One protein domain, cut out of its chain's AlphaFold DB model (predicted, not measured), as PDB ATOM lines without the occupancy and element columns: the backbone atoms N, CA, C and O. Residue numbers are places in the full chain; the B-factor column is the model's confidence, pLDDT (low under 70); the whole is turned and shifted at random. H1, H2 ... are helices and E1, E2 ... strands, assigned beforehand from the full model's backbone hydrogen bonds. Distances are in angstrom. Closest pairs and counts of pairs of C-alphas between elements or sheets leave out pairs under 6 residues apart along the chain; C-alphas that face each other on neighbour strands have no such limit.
ATOM      1  N   SER A 638     115.980 161.011 144.382       69.25
ATOM      2  CA  SER A 638     115.129 162.203 144.344       69.25
ATOM      3  C   SER A 638     115.464 163.117 143.165       69.25
ATOM      4  O   SER A 638     114.562 163.539 142.444       69.25
ATOM      5  N   VAL A 639     116.750 163.409 142.951       79.25
ATOM      6  CA  VAL A 639     117.231 164.337 141.919       79.25
ATOM      7  C   VAL A 639     118.594 163.873 141.416       79.25
ATOM      8  O   VAL A 639     119.470 163.530 142.210       79.25
ATOM      9  N   LEU A 640     118.788 163.882 140.096       80.56
ATOM     10  CA  LEU A 640     120.088 163.641 139.472       80.56
ATOM     11  C   LEU A 640     120.980 164.873 139.725       80.56
ATOM     12  O   LEU A 640     120.648 165.948 139.228       80.56
ATOM     13  N   PRO A 641     122.088 164.764 140.489       79.75
ATOM     14  CA  PRO A 641     122.876 165.921 140.916       79.75
ATOM     15  C   PRO A 641     123.804 166.401 139.793       79.75
ATOM     16  O   PRO A 641     125.020 166.207 139.828       79.75
ATOM     17  N   MET A 642     123.210 167.001 138.766       80.81
ATOM     18  CA  MET A 642     123.885 167.572 137.606       80.81
ATOM     19  C   MET A 642     123.110 168.819 137.172       80.81
ATOM     20  O   MET A 642     121.897 168.751 136.998       80.81
ATOM     21  N   GLY A 643     123.788 169.962 137.034       78.44
ATOM     22  CA  GLY A 643     123.129 171.230 136.687       78.44
ATOM     23  C   GLY A 643     122.502 171.203 135.291       78.44
ATOM     24  O   GLY A 643     121.505 171.868 135.036       78.44
ATOM     25  N   GLU A 644     123.054 170.370 134.412       85.94
ATOM     26  CA  GLU A 644     122.552 170.097 133.072       85.94
ATOM     27  C   GLU A 644     121.466 169.005 133.056       85.94
ATOM     28  O   GLU A 644     121.132 168.492 131.988       85.94
ATOM     29  N   ALA A 645     120.909 168.615 134.207       87.56
ATOM     30  CA  ALA A 645     119.859 167.608 134.299       87.56
ATOM     31  C   ALA A 645     118.549 168.144 134.881       87.56
ATOM     32  O   ALA A 645     118.535 168.981 135.778       87.56
ATOM     33  N   ILE A 646     117.435 167.577 134.418       89.31
ATOM     34  CA  ILE A 646     116.118 167.731 135.038       89.31
ATOM     35  C   ILE A 646     115.573 166.369 135.445       89.31
ATOM     36  O   ILE A 646     115.670 165.393 134.702       89.31
ATOM     37  N   SER A 647     114.991 166.294 136.639       86.94
ATOM     38  CA  SER A 647     114.430 165.054 137.177       86.94
ATOM     39  C   SER A 647     112.902 165.099 137.219       86.94
ATOM     40  O   SER A 647     112.286 166.082 137.647       86.94
ATOM     41  N   TYR A 648     112.300 164.001 136.778       85.25
ATOM     42  CA  TYR A 648     110.894 163.649 136.937       85.25
ATOM     43  C   TYR A 648     110.796 162.377 137.796       85.25
ATOM     44  O   TYR A 648     111.780 161.645 137.898       85.25
ATOM     45  N   PRO A 649     109.621 162.054 138.371       78.75
ATOM     46  CA  PRO A 649     109.476 160.912 139.283       78.75
ATOM     47  C   PRO A 649     109.946 159.549 138.742       78.75
ATOM     48  O   PRO A 649     110.283 158.676 139.533       78.75
ATOM     49  N   ALA A 650     109.961 159.349 137.418       77.19
ATOM     50  CA  ALA A 650     110.380 158.092 136.785       77.19
ATOM     51  C   ALA A 650     111.604 158.227 135.861       77.19
ATOM     52  O   ALA A 650     112.270 157.234 135.571       77.19
ATOM     53  N   VAL A 651     111.903 159.438 135.382       87.38
ATOM     54  CA  VAL A 651     112.914 159.684 134.346       87.38
ATOM     55  C   VAL A 651     113.680 160.957 134.673       87.38
ATOM     56  O   VAL A 651     113.080 161.969 135.020       87.38
ATOM     57  N   ALA A 652     114.997 160.935 134.514       89.50
ATOM     58  CA  ALA A 652     115.808 162.145 134.461       89.50
ATOM     59  C   ALA A 652     116.309 162.368 133.032       89.50
ATOM     60  O   ALA A 652     116.668 161.412 132.347       89.50
ATOM     61  N   LEU A 653     116.334 163.621 132.587       90.50
ATOM     62  CA  LEU A 653     116.920 164.012 131.310       90.50
ATOM     63  C   LEU A 653     118.199 164.803 131.559       90.50
ATOM     64  O   LEU A 653     118.207 165.686 132.410       90.50
ATOM     65  N   VAL A 654     119.256 164.509 130.803       91.31
ATOM     66  CA  VAL A 654     120.544 165.215 130.843       91.31
ATOM     67  C   VAL A 654     120.806 165.859 129.491       91.31
ATOM     68  O   VAL A 654     120.786 165.183 128.460       91.31
ATOM     69  N   GLY A 655     121.045 167.164 129.503       87.69
ATOM     70  CA  GLY A 655     121.290 167.980 128.327       87.69
ATOM     71  C   GLY A 655     122.775 168.265 128.114       87.69
ATOM     72  O   GLY A 655     123.546 168.340 129.065       87.69
ATOM     73  N   PHE A 656     123.184 168.454 126.856       81.69
ATOM     74  CA  PHE A 656     124.588 168.697 126.480       81.69
ATOM     75  C   PHE A 656     124.744 169.942 125.598       81.69
ATOM     76  O   PHE A 656     125.329 169.872 124.526       81.69
ATOM     77  N   GLU A 657     124.185 171.075 126.040       71.81
ATOM     78  CA  GLU A 657     124.319 172.404 125.395       71.81
ATOM     79  C   GLU A 657     124.286 172.387 123.843       71.81
ATOM     80  O   GLU A 657     125.067 173.061 123.177       71.81
ATOM     81  N   ARG A 658     123.361 171.605 123.260       62.78
ATOM     82  CA  ARG A 658     123.111 171.435 121.810       62.78
ATOM     83  C   ARG A 658     124.198 170.733 120.982       62.78
ATOM     84  O   ARG A 658     123.985 170.557 119.779       62.78
ATOM     85  N   ASP A 659     125.303 170.287 121.575       65.56
ATOM     86  CA  ASP A 659     126.318 169.477 120.888       65.56
ATOM     87  C   ASP A 659     126.860 168.353 121.792       65.56
ATOM     88  O   ASP A 659     127.644 168.629 122.702       65.56
ATOM     89  N   PRO A 660     126.510 167.072 121.568       72.50
ATOM     90  CA  PRO A 660     125.687 166.552 120.473       72.50
ATOM     91  C   PRO A 660     124.209 166.964 120.575       72.50
ATOM     92  O   PRO A 660     123.682 167.186 121.663       72.50
ATOM     93  N   ARG A 661     123.524 167.067 119.426       79.50
ATOM     94  CA  ARG A 661     122.107 167.467 119.344       79.50
ATOM     95  C   ARG A 661     121.188 166.376 119.898       79.50
ATOM     96  O   ARG A 661     120.750 165.491 119.171       79.50
ATOM     97  N   GLY A 662     120.886 166.442 121.186       86.25
ATOM     98  CA  GLY A 662     119.986 165.509 121.850       86.25
ATOM     99  C   GLY A 662     120.183 165.504 123.357       86.25
ATOM    100  O   GLY A 662     120.944 166.299 123.911       86.25
ATOM    101  N   VAL A 663     119.476 164.597 124.018       90.75
ATOM    102  CA  VAL A 663     119.494 164.450 125.474       90.75
ATOM    103  C   VAL A 663     119.675 162.987 125.847       90.75
ATOM    104  O   VAL A 663     119.284 162.079 125.114       90.75
ATOM    105  N   ILE A 664     120.252 162.746 127.016       91.81
ATOM    106  CA  ILE A 664     120.270 161.418 127.620       91.81
ATOM    107  C   ILE A 664     119.048 161.288 128.520       91.81
ATOM    108  O   ILE A 664     118.870 162.100 129.423       91.81
ATOM    109  N   ALA A 665     118.242 160.250 128.317       90.88
ATOM    110  CA  ALA A 665     117.182 159.882 129.243       90.88
ATOM    111  C   ALA A 665     117.640 158.728 130.141       90.88
ATOM    112  O   ALA A 665     118.207 157.736 129.678       90.88
ATOM    113  N   VAL A 666     117.397 158.875 131.438       90.44
ATOM    114  CA  VAL A 666     117.814 157.946 132.490       90.44
ATOM    115  C   VAL A 666     116.579 157.477 133.246       90.44
ATOM    116  O   VAL A 666     115.861 158.294 133.820       90.44
ATOM    117  N   SER A 667     116.350 156.166 133.278       87.62
ATOM    118  CA  SER A 667     115.274 155.519 134.037       87.62
ATOM    119  C   SER A 667     115.857 154.816 135.261       87.62
ATOM    120  O   SER A 667     116.695 153.919 135.128       87.62
ATOM    121  N   LEU A 668     115.407 155.200 136.459       80.19
ATOM    122  CA  LEU A 668     115.794 154.512 137.696       80.19
ATOM    123  C   LEU A 668     115.118 153.145 137.831       80.19
ATOM    124  O   LEU A 668     115.745 152.226 138.352       80.19
ATOM    125  N   SER A 669     113.871 152.999 137.360       78.44
ATOM    126  CA  SER A 669     113.115 151.741 137.468       78.44
ATOM    127  C   SER A 669     113.795 150.603 136.721       78.44
ATOM    128  O   SER A 669     113.871 149.487 137.229       78.44
ATOM    129  N   ASP A 670     114.340 150.912 135.547       79.69
ATOM    130  CA  ASP A 670     114.945 149.925 134.650       79.69
ATOM    131  C   ASP A 670     116.477 149.948 134.701       79.69
ATOM    132  O   ASP A 670     117.139 149.219 133.963       79.69
ATOM    133  N   ASN A 671     117.054 150.804 135.557       84.06
ATOM    134  CA  ASN A 671     118.490 151.083 135.608       84.06
ATOM    135  C   ASN A 671     119.075 151.386 134.211       84.06
ATOM    136  O   ASN A 671     120.163 150.929 133.835       84.06
ATOM    137  N   GLY A 672     118.290 152.123 133.430       88.25
ATOM    138  CA  GLY A 672     118.457 152.280 132.000       88.25
ATOM    139  C   GLY A 672     118.920 153.664 131.608       88.25
ATOM    140  O   GLY A 672     118.528 154.657 132.219       88.25
ATOM    141  N   ILE A 673     119.714 153.728 130.549       91.25
ATOM    142  CA  ILE A 673     120.164 154.969 129.932       91.25
ATOM    143  C   ILE A 673     120.007 154.871 128.417       91.25
ATOM    144  O   ILE A 673     120.425 153.886 127.810       91.25
ATOM    145  N   CYS A 674     119.406 155.879 127.792       90.62
ATOM    146  CA  CYS A 674     119.297 155.960 126.340       90.62
ATOM    147  C   CYS A 674     119.624 157.360 125.834       90.62
ATOM    148  O   CYS A 674     119.424 158.360 126.523       90.62
ATOM    149  N   TRP A 675     120.126 157.418 124.604       91.88
ATOM    150  CA  TRP A 675     120.253 158.669 123.873       91.88
ATOM    151  C   TRP A 675     118.971 158.947 123.094       91.88
ATOM    152  O   TRP A 675     118.470 158.070 122.386       91.88
ATOM    153  N   VAL A 676     118.472 160.173 123.193       90.44
ATOM    154  CA  VAL A 676     117.361 160.681 122.394       90.44
ATOM    155  C   VAL A 676     117.877 161.827 121.537       90.44
ATOM    156  O   VAL A 676     118.321 162.848 122.054       90.44
ATOM    157  N   ASP A 677     117.812 161.663 120.218       88.38
ATOM    158  CA  ASP A 677     118.185 162.718 119.278       88.38
ATOM    159  C   ASP A 677     117.161 163.863 119.307       88.38
ATOM    160  O   ASP A 677     115.959 163.641 119.447       88.38
ATOM    161  N   SER A 678     117.641 165.087 119.105       86.44
ATOM    162  CA  SER A 678     116.844 166.308 118.943       86.44
ATOM    163  C   SER A 678     115.632 166.161 118.009       86.44
ATOM    164  O   SER A 678     114.578 166.725 118.278       86.44
ATOM    165  N   THR A 679     115.733 165.353 116.946       85.75
ATOM    166  CA  THR A 679     114.633 165.081 115.997       85.75
ATOM    167  C   THR A 679     113.408 164.415 116.637       85.75
ATOM    168  O   THR A 679     112.292 164.533 116.125       85.75
ATOM    169  N   HIS A 680     113.613 163.739 117.766       86.50
ATOM    170  CA  HIS A 680     112.598 163.028 118.537       86.50
ATOM    171  C   HIS A 680     112.091 163.850 119.730       86.50
ATOM    172  O   HIS A 680     111.240 163.376 120.480       86.50
ATOM    173  N   ILE A 681     112.572 165.083 119.910       88.06
ATOM    174  CA  ILE A 681     112.184 165.963 121.012       88.06
ATOM    175  C   ILE A 681     111.429 167.161 120.440       88.06
ATOM    176  O   ILE A 681     111.882 167.822 119.509       88.06
ATOM    177  N   ARG A 682     110.247 167.445 120.986       86.00
ATOM    178  CA  ARG A 682     109.440 168.611 120.629       86.00
ATOM    179  C   ARG A 682     109.078 169.379 121.883       86.00
ATOM    180  O   ARG A 682     108.506 168.817 122.811       86.00
ATOM    181  N   THR A 683     109.386 170.664 121.889       84.12
ATOM    182  CA  THR A 683     109.003 171.566 122.973       84.12
ATOM    183  C   THR A 683     107.689 172.244 122.599       84.12
ATOM    184  O   THR A 683     107.614 172.969 121.610       84.12
ATOM    185  N   GLU A 684     106.645 171.984 123.373       85.31
ATOM    186  CA  GLU A 684     105.357 172.676 123.337       85.31
ATOM    187  C   GLU A 684     105.273 173.662 124.518       85.31
ATOM    188  O   GLU A 684     106.102 173.633 125.427       85.31
ATOM    189  N   PHE A 685     104.269 174.547 124.530       74.69
ATOM    190  CA  PHE A 685     104.202 175.683 125.466       74.69
ATOM    191  C   PHE A 685     104.329 175.297 126.955       74.69
ATOM    192  O   PHE A 685     104.918 176.040 127.732       74.69
ATOM    193  N   THR A 686     103.810 174.132 127.354       84.19
ATOM    194  CA  THR A 686     103.872 173.623 128.740       84.19
ATOM    195  C   THR A 686     104.459 172.218 128.850       84.19
ATOM    196  O   THR A 686     104.438 171.633 129.934       84.19
ATOM    197  N   LEU A 687     104.914 171.628 127.746       90.19
ATOM    198  CA  LEU A 687     105.242 170.205 127.677       90.19
ATOM    199  C   LEU A 687     106.484 169.982 126.822       90.19
ATOM    200  O   LEU A 687     106.620 170.534 125.737       90.19
ATOM    201  N   LEU A 688     107.358 169.106 127.289       89.25
ATOM    202  CA  LEU A 688     108.409 168.509 126.491       89.25
ATOM    203  C   LEU A 688     107.925 167.136 126.030       89.25
ATOM    204  O   LEU A 688     107.728 166.226 126.836       89.25
ATOM    205  N   LYS A 689     107.710 166.991 124.727       88.56
ATOM    206  CA  LYS A 689     107.221 165.764 124.109       88.56
ATOM    207  C   LYS A 689     108.378 165.007 123.477       88.56
ATOM    208  O   LYS A 689     108.973 165.452 122.500       88.56
ATOM    209  N   VAL A 690     108.676 163.840 124.030       88.06
ATOM    210  CA  VAL A 690     109.712 162.932 123.543       88.06
ATOM    211  C   VAL A 690     109.026 161.816 122.761       88.06
ATOM    212  O   VAL A 690     108.358 160.963 123.341       88.06
ATOM    213  N   VAL A 691     109.122 161.844 121.437       83.94
ATOM    214  CA  VAL A 691     108.426 160.923 120.531       83.94
ATOM    215  C   VAL A 691     109.364 159.789 120.147       83.94
ATOM    216  O   VAL A 691     110.425 160.027 119.588       83.94
ATOM    217  N   SER A 692     108.978 158.544 120.393       79.56
ATOM    218  CA  SER A 692     109.716 157.379 119.905       79.56
ATOM    219  C   SER A 692     109.464 157.154 118.408       79.56
ATOM    220  O   SER A 692     108.385 157.445 117.887       79.56
ATOM    221  N   GLY A 693     110.414 156.523 117.715       67.69
ATOM    222  CA  GLY A 693     110.248 156.138 116.305       67.69
ATOM    223  C   GLY A 693     109.095 155.151 116.031       67.69
ATOM    224  O   GLY A 693     108.748 154.933 114.873       67.69
ATOM    225  N   LYS A 694     108.484 154.562 117.073       69.19
ATOM    226  CA  LYS A 694     107.310 153.673 116.973       69.19
ATOM    227  C   LYS A 694     105.969 154.408 117.120       69.19
ATOM    228  O   LYS A 694     104.929 153.781 116.952       69.19
ATOM    229  N   GLY A 695     105.990 155.717 117.386       64.88
ATOM    230  CA  GLY A 695     104.797 156.560 117.519       64.88
ATOM    231  C   GLY A 695     104.331 156.797 118.957       64.88
ATOM    232  O   GLY A 695     103.519 157.693 119.174       64.88
ATOM    233  N   ASP A 696     104.870 156.069 119.937       74.12
ATOM    234  CA  ASP A 696     104.627 156.342 121.358       74.12
ATOM    235  C   ASP A 696     105.356 157.624 121.774       74.12
ATOM    236  O   ASP A 696     106.508 157.819 121.381       74.12
ATOM    237  N   SER A 697     104.722 158.482 122.575       81.06
ATOM    238  CA  SER A 697     105.330 159.720 123.073       81.06
ATOM    239  C   SER A 697     105.263 159.826 124.590       81.06
ATOM    240  O   SER A 697     104.216 159.572 125.181       81.06
ATOM    241  N   ILE A 698     106.359 160.265 125.199       85.50
ATOM    242  CA  ILE A 698     106.429 160.631 126.611       85.50
ATOM    243  C   ILE A 698     106.233 162.142 126.703       85.50
ATOM    244  O   ILE A 698     106.975 162.906 126.088       85.50
ATOM    245  N   GLU A 699     105.227 162.567 127.457       88.44
ATOM    246  CA  GLU A 699     104.928 163.977 127.695       88.44
ATOM    247  C   GLU A 699     105.414 164.355 129.093       88.44
ATOM    248  O   GLU A 699     104.963 163.806 130.098       88.44
ATOM    249  N   LEU A 700     106.380 165.267 129.147       89.12
ATOM    250  CA  LEU A 700     107.022 165.710 130.374       89.12
ATOM    251  C   LEU A 700     106.634 167.169 130.652       89.12
ATOM    252  O   LEU A 700     106.868 168.027 129.800       89.12
ATOM    253  N   PRO A 701     106.040 167.493 131.813       89.44
ATOM    254  CA  PRO A 701     105.615 168.857 132.109       89.44
ATOM    255  C   PRO A 701     106.798 169.824 132.227       89.44
ATOM    256  O   PRO A 701     107.827 169.508 132.830       89.44
ATOM    257  N   LEU A 702     106.625 171.020 131.666       88.81
ATOM    258  CA  LEU A 702     107.479 172.198 131.850       88.81
ATOM    259  C   LEU A 702     106.792 173.168 132.824       88.81
ATOM    260  O   LEU A 702     106.504 174.318 132.515       88.81
ATOM    261  N   ASP A 703     106.460 172.648 133.997       86.62
ATOM    262  CA  ASP A 703     105.713 173.299 135.079       86.62
ATOM    263  C   ASP A 703     106.566 174.237 135.949       86.62
ATOM    264  O   ASP A 703     106.018 175.091 136.646       86.62
ATOM    265  N   THR A 704     107.897 174.116 135.910       86.62
ATOM    266  CA  THR A 704     108.823 174.969 136.669       86.62
ATOM    267  C   THR A 704     109.699 175.824 135.759       86.62
ATOM    268  O   THR A 704     110.068 175.423 134.654       86.62
ATOM    269  N   ALA A 705     110.096 177.005 136.249       84.00
ATOM    270  CA  ALA A 705     111.018 177.891 135.533       84.00
ATOM    271  C   ALA A 705     112.366 177.209 135.233       84.00
ATOM    272  O   ALA A 705     112.948 177.445 134.178       84.00
ATOM    273  N   GLU A 706     112.828 176.325 136.121       85.12
ATOM    274  CA  GLU A 706     114.032 175.511 135.921       85.12
ATOM    275  C   GLU A 706     113.881 174.558 134.731       85.12
ATOM    276  O   GLU A 706     114.754 174.528 133.866       85.12
ATOM    277  N   ARG A 707     112.752 173.839 134.628       88.50
ATOM    278  CA  ARG A 707     112.477 172.919 133.511       88.50
ATOM    279  C   ARG A 707     112.330 173.657 132.184       88.50
ATOM    280  O   ARG A 707     112.869 173.204 131.180       88.50
ATOM    281  N   VAL A 708     111.657 174.810 132.184       86.50
ATOM    282  CA  VAL A 708     111.536 175.670 130.994       86.50
ATOM    283  C   VAL A 708     112.909 176.177 130.550       86.50
ATOM    284  O   VAL A 708     113.253 176.072 129.376       86.50
ATOM    285  N   ASN A 709     113.718 176.695 131.478       86.06
ATOM    286  CA  ASN A 709     115.048 177.216 131.158       86.06
ATOM    287  C   ASN A 709     115.994 176.108 130.670       86.06
ATOM    288  O   ASN A 709     116.728 176.296 129.699       86.06
ATOM    289  N   TRP A 710     115.934 174.931 131.297       90.50
ATOM    290  CA  TRP A 710     116.672 173.753 130.859       90.50
ATOM    291  C   TRP A 710     116.275 173.340 129.439       90.50
ATOM    292  O   TRP A 710     117.150 173.170 128.589       90.50
ATOM    293  N   ALA A 711     114.972 173.255 129.147       87.38
ATOM    294  CA  ALA A 711     114.481 172.881 127.822       87.38
ATOM    295  C   ALA A 711     114.951 173.878 126.755       87.38
ATOM    296  O   ALA A 711     115.442 173.459 125.721       87.38
ATOM    297  N   MET A 712     114.908 175.184 127.033       84.25
ATOM    298  CA  MET A 712     115.420 176.215 126.115       84.25
ATOM    299  C   MET A 712     116.933 176.112 125.856       84.25
ATOM    300  O   MET A 712     117.417 176.499 124.786       84.25
ATOM    301  N   THR A 713     117.686 175.632 126.848       84.31
ATOM    302  CA  THR A 713     119.152 175.541 126.797       84.31
ATOM    303  C   THR A 713     119.619 174.277 126.071       84.31
ATOM    304  O   THR A 713     120.586 174.323 125.309       84.31
ATOM    305  N   HIS A 714     118.935 173.151 126.280       83.00
ATOM    306  CA  HIS A 714     119.421 171.826 125.889       83.00
ATOM    307  C   HIS A 714     118.641 171.143 124.760       83.00
ATOM    308  O   HIS A 714     119.177 170.211 124.159       83.00
ATOM    309  N   VAL A 715     117.424 171.604 124.470       80.25
ATOM    310  CA  VAL A 715     116.557 171.139 123.374       80.25
ATOM    311  C   VAL A 715     116.445 172.253 122.340       80.25
ATOM    312  O   VAL A 715     116.479 171.920 121.135       80.25
TER     313      VAL A 715
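AT A GLANCE: This is residues 638 to 715 of the 715 residues of an uncharacterized protein of Fusarium oxysporum f. sp. cubense (UniProt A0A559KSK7). A four-stranded sheet, E1 to E4, and a smaller three-stranded sheet, E5 to E7, form two walls of a compact body, and the helix H1 packs on both of them as a third side. The chain passes from one wall to the other through the tight link from E4 to E5. The printed part has 78 residues, with seven named strands followed by one named helix at the end. The sheets, in the orders E1 - E2 - E3 - E4 and E5 - E6 - E7, are both antiparallel throughout, and the class is mixed, helices and strands. The whole is compact, with a radius of gyration of the C-alphas of 11.5 A, and its rounded outline spans 30 by 29 by 24 A.

IN THESE COORDINATES: In the larger sheet, E1 is residues 645 to 647 and 6.7 A long from first to last C-alpha; C-alpha 645 is at (119.859, 167.608, 134.299). E2, residues 651 to 655, measures 13.2 A. E3, residues 662 to 667, measures 16.4 A, and E4, residues 672 to 677, measures 16.5 A. The smaller sheet begins with E5, residues 681 to 684, 9.9 A long, with C-alpha 681 at (112.184, 165.963, 121.012). E6, residues 687 to 691, measures 12.1 A, and E7, residues 697 to 701, measures 12.9 A. H1, residues 705 to 714, is 14.2 A long and ends with C-alpha 714 at (119.421, 171.826, 125.889).

HOW THE PARTS SIT: E1, E2, E3 and E4 make a meander, each strand the antiparallel neighbour of the one before; E5, E6 and E7 make another. E1 and E2 form a hairpin at 164 degrees between their directions, with N 646 and O 653 2.9 A apart, within hydrogen-bond range. The hairpin of E2 and E3 has N 654 and O 664 within range at 2.8 A. In the hairpin of E3 and E4, at 160 degrees, N 663 and O 676 are within range at 2.9 A. E1 and E4 are the edge strands of this sheet. H1 is on one face of it, an arrangement of two layers, one of helix and one of strands, at a height over the sheet of 9.1 A. H1 lies over E1 and E2, slantwise to the strands, at 43 degrees to E1 on the local plane. The closest C-alphas of H1 and E2 are those of His 714 and Gly 655, 4.9 A apart. H1 is also on the sheet of E5, E6 and E7, at a height over the sheet of 10.1 A. It lies over E6 and only just over E5, on which 3 of its C-alphas fall, and runs slantwise to the strands, at 33 degrees to E6 on the local plane. The closest C-alphas of H1 and E5, those of Ala 711 and Thr 683, are 7.4 A apart. In the hairpin of E5 and E6, N 682 and O 689 are within range at 2.8 A; in that of E6 and E7, N 690 and O 698 are also 2.8 A apart. E4 and E5 meet only through their link. Among the strands apart are E2 and E6, and E1 and E7. In H1 each O i to N i+4 pair is within hydrogen-bond range.

THE WHOLE: The two C-alphas farthest apart, those of Pro 641 and Lys 694, are 31.1 A from each other. The printed part has no cut, and residue 715 is the chain's last. No link is long: the one from E2 to E3 is short, with 6 residues, and the others are tight. The mean pLDDT of the printed part is 83.7, and the model's confidence is under 70 at residue 638, residues 658 to 659 and residues 693 to 695.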